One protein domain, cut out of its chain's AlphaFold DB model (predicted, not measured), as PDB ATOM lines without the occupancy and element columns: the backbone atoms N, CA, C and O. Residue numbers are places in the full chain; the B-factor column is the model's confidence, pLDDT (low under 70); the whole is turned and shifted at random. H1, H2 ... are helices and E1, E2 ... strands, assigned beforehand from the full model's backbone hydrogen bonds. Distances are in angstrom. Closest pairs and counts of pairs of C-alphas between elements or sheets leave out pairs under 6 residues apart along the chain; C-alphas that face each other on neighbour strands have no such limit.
ATOM      1  N   LEU A  23     -29.872 -18.840 -17.495       76.00
ATOM      2  CA  LEU A  23     -30.120 -19.736 -18.610       76.00
ATOM      3  C   LEU A  23     -28.772 -20.296 -19.040       76.00
ATOM      4  O   LEU A  23     -27.888 -19.555 -19.471       76.00
ATOM      5  N   GLU A  24     -28.607 -21.596 -18.869       80.12
ATOM      6  CA  GLU A  24     -27.445 -22.321 -19.349       80.12
ATOM      7  C   GLU A  24     -27.775 -23.069 -20.629       80.12
ATOM      8  O   GLU A  24     -28.929 -23.395 -20.910       80.12
ATOM      9  N   LYS A  25     -26.732 -23.302 -21.419       81.38
ATOM     10  CA  LYS A  25     -26.818 -23.954 -22.717       81.38
ATOM     11  C   LYS A  25     -26.063 -25.270 -22.668       81.38
ATOM     12  O   LYS A  25     -24.962 -25.329 -22.123       81.38
ATOM     13  N   ALA A  26     -26.658 -26.311 -23.230       81.31
ATOM     14  CA  ALA A  26     -26.034 -27.614 -23.399       81.31
ATOM     15  C   ALA A  26     -26.215 -28.085 -24.843       81.31
ATOM     16  O   ALA A  26     -27.326 -28.029 -25.365       81.31
ATOM     17  N   THR A  27     -25.141 -28.565 -25.465       79.25
ATOM     18  CA  THR A  27     -25.154 -29.051 -26.851       79.25
ATOM     19  C   THR A  27     -25.001 -30.566 -26.871       79.25
ATOM     20  O   THR A  27     -24.049 -31.105 -26.309       79.25
ATOM     21  N   PHE A  28     -25.930 -31.257 -27.528       79.38
ATOM     22  CA  PHE A  28     -25.969 -32.714 -27.633       79.38
ATOM     23  C   PHE A  28     -25.823 -33.146 -29.089       79.38
ATOM     24  O   PHE A  28     -26.701 -32.864 -29.899       79.38
ATOM     25  N   ALA A  29     -24.753 -33.874 -29.407       75.75
ATOM     26  CA  ALA A  29     -24.560 -34.526 -30.702       75.75
ATOM     27  C   ALA A  29     -24.765 -36.042 -30.543       75.75
ATOM     28  O   ALA A  29     -23.836 -36.773 -30.208       75.75
ATOM     29  N   ALA A  30     -26.011 -36.505 -30.690       70.44
ATOM     30  CA  ALA A  30     -26.423 -37.879 -30.364       70.44
ATOM     31  C   ALA A  30     -27.204 -38.569 -31.505       70.44
ATOM     32  O   ALA A  30     -28.090 -39.390 -31.259       70.44
ATOM     33  N   GLY A  31     -26.878 -38.230 -32.759       70.44
ATOM     34  CA  GLY A  31     -27.553 -38.717 -33.970       70.44
ATOM     35  C   GLY A  31     -28.647 -37.761 -34.457       70.44
ATOM     36  O   GLY A  31     -28.588 -36.571 -34.171       70.44
ATOM     37  N   CYS A  32     -29.658 -38.291 -35.158       74.25
ATOM     38  CA  CYS A  32     -30.710 -37.495 -35.806       74.25
ATOM     39  C   CYS A  32     -31.331 -36.445 -34.874       74.25
ATOM     40  O   CYS A  32     -32.002 -36.782 -33.887       74.25
ATOM     41  N   PHE A  33     -31.157 -35.168 -35.232       70.44
ATOM     42  CA  PHE A  33     -31.533 -34.023 -34.401       70.44
ATOM     43  C   PHE A  33     -33.024 -34.008 -34.027       70.44
ATOM     44  O   PHE A  33     -33.362 -33.593 -32.922       70.44
ATOM     45  N   TRP A  34     -33.919 -34.568 -34.852       73.88
ATOM     46  CA  TRP A  34     -35.349 -34.695 -34.521       73.88
ATOM     47  C   TRP A  34     -35.626 -35.561 -33.291       73.88
ATOM     48  O   TRP A  34     -36.553 -35.290 -32.522       73.88
ATOM     49  N   ARG A  35     -34.852 -36.636 -33.099       76.56
ATOM     50  CA  ARG A  35     -35.032 -37.518 -31.936       76.56
ATOM     51  C   ARG A  35     -34.511 -36.852 -30.672       76.56
ATOM     52  O   ARG A  35     -35.159 -36.948 -29.631       76.56
ATOM     53  N   VAL A  36     -33.374 -36.174 -30.783       77.88
ATOM     54  CA  VAL A  36     -32.705 -35.509 -29.663       77.88
ATOM     55  C   VAL A  36     -33.496 -34.281 -29.216       77.88
ATOM     56  O   VAL A  36     -33.797 -34.159 -28.033       77.88
ATOM     57  N   GLU A  37     -33.955 -33.439 -30.143       80.25
ATOM     58  CA  GLU A  37     -34.788 -32.268 -29.842       80.25
ATOM     59  C   GLU A  37     -36.073 -32.669 -29.115       80.25
ATOM     60  O   GLU A  37     -36.396 -32.125 -28.059       80.25
ATOM     61  N   LYS A  38     -36.779 -33.688 -29.618       81.81
ATOM     62  CA  LYS A  38     -38.017 -34.172 -28.998       81.81
ATOM     63  C   LYS A  38     -37.789 -34.790 -27.617       81.81
ATOM     64  O   LYS A  38     -38.695 -34.756 -26.783       81.81
ATOM     65  N   ALA A  39     -36.625 -35.392 -27.381       82.38
ATOM     66  CA  ALA A  39     -36.251 -35.898 -26.066       82.38
ATOM     67  C   ALA A  39     -35.941 -34.740 -25.105       82.38
ATOM     68  O   ALA A  39     -36.495 -34.702 -24.007       82.38
ATOM     69  N   CYS A  40     -35.139 -33.765 -25.541       79.69
ATOM     70  CA  CYS A  40     -34.749 -32.602 -24.750       79.69
ATOM     71  C   CYS A  40     -35.927 -31.671 -24.438       79.69
ATOM     72  O   CYS A  40     -36.074 -31.244 -23.299       79.69
ATOM     73  N   GLY A  41     -36.825 -31.416 -25.391       79.81
ATOM     74  CA  GLY A  41     -37.996 -30.555 -25.189       79.81
ATOM     75  C   GLY A  41     -39.015 -31.101 -24.179       79.81
ATOM     76  O   GLY A  41     -39.860 -30.358 -23.692       79.81
ATOM     77  N   LYS A  42     -38.940 -32.390 -23.825       82.38
ATOM     78  CA  LYS A  42     -39.766 -32.989 -22.762       82.38
ATOM     79  C   LYS A  42     -39.165 -32.833 -21.364       82.38
ATOM     80  O   LYS A  42     -39.830 -33.170 -20.383       82.38
ATOM     81  N   ILE A  43     -37.921 -32.370 -21.257       82.50
ATOM     82  CA  ILE A  43     -37.235 -32.206 -19.976       82.50
ATOM     83  C   ILE A  43     -37.786 -30.956 -19.282       82.50
ATOM     84  O   ILE A  43     -37.782 -29.856 -19.835       82.50
ATOM     85  N   LYS A  44     -38.264 -31.115 -18.043       76.88
ATOM     86  CA  LYS A  44     -38.723 -29.987 -17.223       76.88
ATOM     87  C   LYS A  44     -37.557 -29.030 -16.962       76.88
ATOM     88  O   LYS A  44     -36.500 -29.460 -16.517       76.88
ATOM     89  N   GLY A  45     -37.768 -27.741 -17.222       77.88
ATOM     90  CA  GLY A  45     -36.742 -26.703 -17.076       77.88
ATOM     91  C   GLY A  45     -36.053 -26.302 -18.382       77.88
ATOM     92  O   GLY A  45     -35.306 -25.320 -18.382       77.88
ATOM     93  N   VAL A  46     -36.335 -26.996 -19.490       82.00
ATOM     94  CA  VAL A  46     -35.937 -26.553 -20.831       82.00
ATOM     95  C   VAL A  46     -36.825 -25.397 -21.272       82.00
ATOM     96  O   VAL A  46     -38.051 -25.482 -21.242       82.00
ATOM     97  N   VAL A  47     -36.179 -24.301 -21.658       82.44
ATOM     98  CA  VAL A  47     -36.816 -23.059 -22.109       82.44
ATOM     99  C   VAL A  47     -36.861 -23.003 -23.631       82.44
ATOM    100  O   VAL A  47     -37.836 -22.521 -24.199       82.44
ATOM    101  N   SER A  48     -35.813 -23.491 -24.298       82.38
ATOM    102  CA  SER A  48     -35.729 -23.508 -25.757       82.38
ATOM    103  C   SER A  48     -34.789 -24.606 -26.245       82.38
ATOM    104  O   SER A  48     -33.811 -24.933 -25.571       82.38
ATOM    105  N   THR A  49     -35.074 -25.147 -27.425       81.69
ATOM    106  CA  THR A  49     -34.224 -26.099 -28.143       81.69
ATOM    107  C   THR A  49     -33.955 -25.575 -29.547       81.69
ATOM    108  O   THR A  49     -34.847 -25.028 -30.191       81.69
ATOM    109  N   GLN A  50     -32.725 -25.729 -30.022       82.19
ATOM    110  CA  GLN A  50     -32.304 -25.348 -31.365       82.19
ATOM    111  C   GLN A  50     -31.526 -26.502 -31.983       82.19
ATOM    112  O   GLN A  50     -30.672 -27.095 -31.331       82.19
ATOM    113  N   VAL A  51     -31.812 -26.821 -33.241       81.00
ATOM    114  CA  VAL A  51     -31.108 -27.870 -33.986       81.00
ATOM    115  C   VAL A  51     -30.087 -27.248 -34.932       81.00
ATOM    116  O   VAL A  51     -30.306 -26.173 -35.499       81.00
ATOM    117  N   GLY A  52     -28.958 -27.917 -35.096       74.62
ATOM    118  CA  GLY A  52     -27.844 -27.402 -35.868       74.62
ATOM    119  C   GLY A  52     -26.795 -28.461 -36.155       74.62
ATOM    120  O   GLY A  52     -26.994 -29.653 -35.914       74.62
ATOM    121  N   TYR A  53     -25.660 -28.003 -36.660       74.31
ATOM    122  CA  TYR A  53     -24.511 -28.850 -36.945       74.31
ATOM    123  C   TYR A  53     -23.309 -28.365 -36.133       74.31
ATOM    124  O   TYR A  53     -23.088 -27.161 -35.969       74.31
ATOM    125  N   THR A  54     -22.541 -29.311 -35.603       69.12
ATOM    126  CA  THR A  54     -21.296 -29.061 -34.870       69.12
ATOM    127  C   THR A  54     -20.191 -29.956 -35.422       69.12
ATOM    128  O   THR A  54     -20.474 -31.023 -35.957       69.12
ATOM    129  N   GLY A  55     -18.934 -29.540 -35.329       61.78
ATOM    130  CA  GLY A  55     -17.804 -30.311 -35.848       61.78
ATOM    131  C   GLY A  55     -16.818 -29.443 -36.614       61.78
ATOM    132  O   GLY A  55     -17.192 -28.449 -37.240       61.78
ATOM    133  N   ASP A  56     -15.547 -29.816 -36.502       53.66
ATOM    134  CA  ASP A  56     -14.421 -29.007 -36.932       53.66
ATOM    135  C   ASP A  56     -14.363 -28.830 -38.453       53.66
ATOM    136  O   ASP A  56     -14.448 -29.788 -39.225       53.66
ATOM    137  N   ARG A  57     -14.054 -27.582 -38.831       50.50
ATOM    138  CA  ARG A  57     -13.442 -27.159 -40.100       50.50
ATOM    139  C   ARG A  57     -14.350 -26.580 -41.185       50.50
ATOM    140  O   ARG A  57     -14.180 -26.895 -42.357       50.50
ATOM    141  N   MET A  58     -15.161 -25.591 -40.822       46.12
ATOM    142  CA  MET A  58     -15.250 -24.369 -41.631       46.12
ATOM    143  C   MET A  58     -15.863 -23.232 -40.812       46.12
ATOM    144  O   MET A  58     -16.937 -23.364 -40.240       46.12
ATOM    145  N   GLU A  59     -15.182 -22.089 -40.792       50.25
ATOM    146  CA  GLU A  59     -15.624 -20.850 -40.132       50.25
ATOM    147  C   GLU A  59     -16.869 -20.225 -40.803       50.25
ATOM    148  O   GLU A  59     -17.347 -19.183 -40.365       50.25
ATOM    149  N   ASN A  60     -17.372 -20.838 -41.885       51.72
ATOM    150  CA  ASN A  60     -18.430 -20.305 -42.741       51.72
ATOM    151  C   ASN A  60     -19.049 -21.387 -43.665       51.72
ATOM    152  O   ASN A  60     -19.241 -21.137 -44.853       51.72
ATOM    153  N   SER A  61     -19.297 -22.616 -43.180       47.72
ATOM    154  CA  SER A  61     -19.897 -23.653 -44.045       47.72
ATOM    155  C   SER A  61     -21.320 -23.254 -44.439       47.72
ATOM    156  O   SER A  61     -22.133 -22.877 -43.590       47.72
ATOM    157  N   THR A  62     -21.651 -23.346 -45.722       56.66
ATOM    158  CA  THR A  62     -23.018 -23.088 -46.198       56.66
ATOM    159  C   THR A  62     -23.821 -24.392 -46.115       56.66
ATOM    160  O   THR A  62     -23.248 -25.475 -46.058       56.66
ATOM    161  N   TYR A  63     -25.157 -24.340 -46.103       55.28
ATOM    162  CA  TYR A  63     -26.005 -25.549 -46.081       55.28
ATOM    163  C   TYR A  63     -25.645 -26.561 -47.192       55.28
ATOM    164  O   TYR A  63     -25.689 -27.770 -46.968       55.28
ATOM    165  N   ASP A  64     -25.209 -26.065 -48.355       56.12
ATOM    166  CA  ASP A  64     -24.703 -26.871 -49.473       56.12
ATOM    167  C   ASP A  64     -23.493 -27.746 -49.100       56.12
ATOM    168  O   ASP A  64     -23.424 -28.907 -49.506       56.12
ATOM    169  N   ASP A  65     -22.580 -27.244 -48.265       54.66
ATOM    170  CA  ASP A  65     -21.394 -27.983 -47.827       54.66
ATOM    171  C   ASP A  65     -21.774 -29.192 -46.959       54.66
ATOM    172  O   ASP A  65     -21.204 -30.277 -47.105       54.66
ATOM    173  N   VAL A  66     -22.806 -29.041 -46.118       55.59
ATOM    174  CA  VAL A  66     -23.351 -30.118 -45.273       55.59
ATOM    175  C   VAL A  66     -24.033 -31.194 -46.125       55.59
ATOM    176  O   VAL A  66     -23.891 -32.386 -45.849       55.59
ATOM    177  N   CYS A  67     -24.720 -30.804 -47.205       54.19
ATOM    178  CA  CYS A  67     -25.389 -31.745 -48.109       54.19
ATOM    179  C   CYS A  67     -24.425 -32.643 -48.901       54.19
ATOM    180  O   CYS A  67     -24.835 -33.718 -49.343       54.19
ATOM    181  N   THR A  68     -23.153 -32.258 -49.064       55.88
ATOM    182  CA  THR A  68     -22.177 -33.077 -49.808       55.88
ATOM    183  C   THR A  68     -21.586 -34.242 -49.006       55.88
ATOM    184  O   THR A  68     -20.840 -35.030 -49.579       55.88
ATOM    185  N   ASN A  69     -21.912 -34.403 -47.711       52.25
ATOM    186  CA  ASN A  69     -21.371 -35.464 -46.833       52.25
ATOM    187  C   ASN A  69     -19.827 -35.509 -46.747       52.25
ATOM    188  O   ASN A  69     -19.256 -36.476 -46.241       52.25
ATOM    189  N   THR A  70     -19.127 -34.480 -47.233       49.50
ATOM    190  CA  THR A  70     -17.659 -34.497 -47.370       49.50
ATOM    191  C   THR A  70     -16.949 -34.048 -46.091       49.50
ATOM    192  O   THR A  70     -15.760 -34.298 -45.903       49.50
ATOM    193  N   ILE A  71     -17.672 -33.375 -45.199       54.53
ATOM    194  CA  ILE A  71     -17.126 -32.700 -44.022       54.53
ATOM    195  C   ILE A  71     -17.854 -33.255 -42.804       54.53
ATOM    196  O   ILE A  71     -19.081 -33.314 -42.800       54.53
ATOM    197  N   GLY A  72     -17.095 -33.720 -41.809       53.19
ATOM    198  CA  GLY A  72     -17.572 -34.436 -40.622       53.19
ATOM    199  C   GLY A  72     -18.381 -33.571 -39.655       53.19
ATOM    200  O   GLY A  72     -18.020 -33.436 -38.489       53.19
ATOM    201  N   HIS A  73     -19.465 -32.975 -40.139       61.38
ATOM    202  CA  HIS A  73     -20.437 -32.260 -39.338       61.38
ATOM    203  C   HIS A  73     -21.348 -33.274 -38.643       61.38
ATOM    204  O   HIS A  73     -22.045 -34.061 -39.281       61.38
ATOM    205  N   ALA A  74     -21.329 -33.262 -37.316       66.94
ATOM    206  CA  ALA A  74     -22.253 -34.008 -36.489       66.94
ATOM    207  C   ALA A  74     -23.541 -33.198 -36.301       66.94
ATOM    208  O   ALA A  74     -23.514 -32.012 -35.963       66.94
ATOM    209  N   GLU A  75     -24.681 -33.855 -36.494       74.38
ATOM    210  CA  GLU A  75     -25.982 -33.316 -36.107       74.38
ATOM    211  C   GLU A  75     -26.007 -33.066 -34.595       74.38
ATOM    212  O   GLU A  75     -25.675 -33.954 -33.802       74.38
ATOM    213  N   ALA A  76     -26.400 -31.858 -34.193       78.19
ATOM    214  CA  ALA A  76     -26.422 -31.444 -32.801       78.19
ATOM    215  C   ALA A  76     -27.680 -30.653 -32.437       78.19
ATOM    216  O   ALA A  76     -28.317 -30.008 -33.269       78.19
ATOM    217  N   VAL A  77     -28.026 -30.692 -31.154       81.88
ATOM    218  CA  VAL A  77     -29.128 -29.929 -30.567       81.88
ATOM    219  C   VAL A  77     -28.595 -29.103 -29.406       81.88
ATOM    220  O   VAL A  77     -28.055 -29.658 -28.452       81.88
ATOM    221  N   GLU A  78     -28.756 -27.785 -29.472       84.19
ATOM    222  CA  GLU A  78     -28.550 -26.872 -28.353       84.19
ATOM    223  C   GLU A  78     -29.837 -26.760 -27.524       84.19
ATOM    224  O   GLU A  78     -30.929 -26.537 -28.043       84.19
ATOM    225  N   VAL A  79     -29.703 -26.884 -26.210       83.81
ATOM    226  CA  VAL A  79     -30.791 -26.805 -25.239       83.81
ATOM    227  C   VAL A  79     -30.484 -25.675 -24.269       83.81
ATOM    228  O   VAL A  79     -29.485 -25.724 -23.556       83.81
ATOM    229  N   SER A  80     -31.358 -24.673 -24.220       85.06
ATOM    230  CA  SER A  80     -31.328 -23.609 -23.214       85.06
ATOM    231  C   SER A  80     -32.236 -23.983 -22.045       85.06
ATOM    232  O   SER A  80     -33.439 -24.178 -22.235       85.06
ATOM    233  N   TYR A  81     -31.690 -24.071 -20.834       82.25
ATOM    234  CA  TYR A  81     -32.416 -24.478 -19.629       82.25
ATOM    235  C   TYR A  81     -32.080 -23.580 -18.433       82.25
ATOM    236  O   TYR A  81     -31.008 -22.985 -18.366       82.25
ATOM    237  N   SER A  82     -33.003 -23.457 -17.476       79.25
ATOM    238  CA  SER A  82     -32.774 -22.681 -16.250       79.25
ATOM    239  C   SER A  82     -32.237 -23.572 -15.129       79.25
ATOM    240  O   SER A  82     -32.882 -24.549 -14.749       79.25
ATOM    241  N   GLN A  83     -31.095 -23.210 -14.532       66.00
ATOM    242  CA  GLN A  83     -30.486 -23.968 -13.423       66.00
ATOM    243  C   GLN A  83     -31.223 -23.864 -12.070       66.00
ATOM    244  O   GLN A  83     -30.740 -24.361 -11.052       66.00
TER     245      GLN A  83
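This is residues 23 to 83 of the 86 residues of a protein of Candidatus Woesearchaeota archaeon (UniProt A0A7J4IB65). A narrow, twisted sheet of three strands has helix H1 over one face and the other face bare; beyond one end of E2 and E3, a loop with the small helix H2 extends the length. The 61 printed residues include E1, H1, E2, H2, E3, mixed helices and strands; the antiparallel sheet runs E1, E3, E2. It is only just loose, close to compact, radius of gyration of the C-alphas 12.8 A, spanning 37 by 21 by 14 A.

E1, residues 23 to 28, neighbours E3, residues 74 to 82; N 26 and O 79 are 2.9 A apart, within hydrogen-bond range. H1, residues 33 to 40, is on the sheet over E3, height 8.3 A; their closest C-alphas, Phe 33 and Glu 75, are 5.9 A apart. E2, residues 46 to 54, bends by 59 degrees at residue 51 and neighbours E3, with N 50 and O 78 2.8 A apart. E1, H1, E2 form a split strand-helix-strand unit, E3 between its same-way strands, crossover right-handed. H2, residues 63 to 67, is not on the sheet. In H1 and H2 every O i to N i+4 pair is within range.

E1 begins at C-alpha 23 (-30.120, -19.736, -18.610); E3, 25.5 A long, ends at C-alpha 82 (-32.774, -22.681, -16.250).

The printed part has no cut. pLDDT is under 70 at residues 54 to 74 and 83.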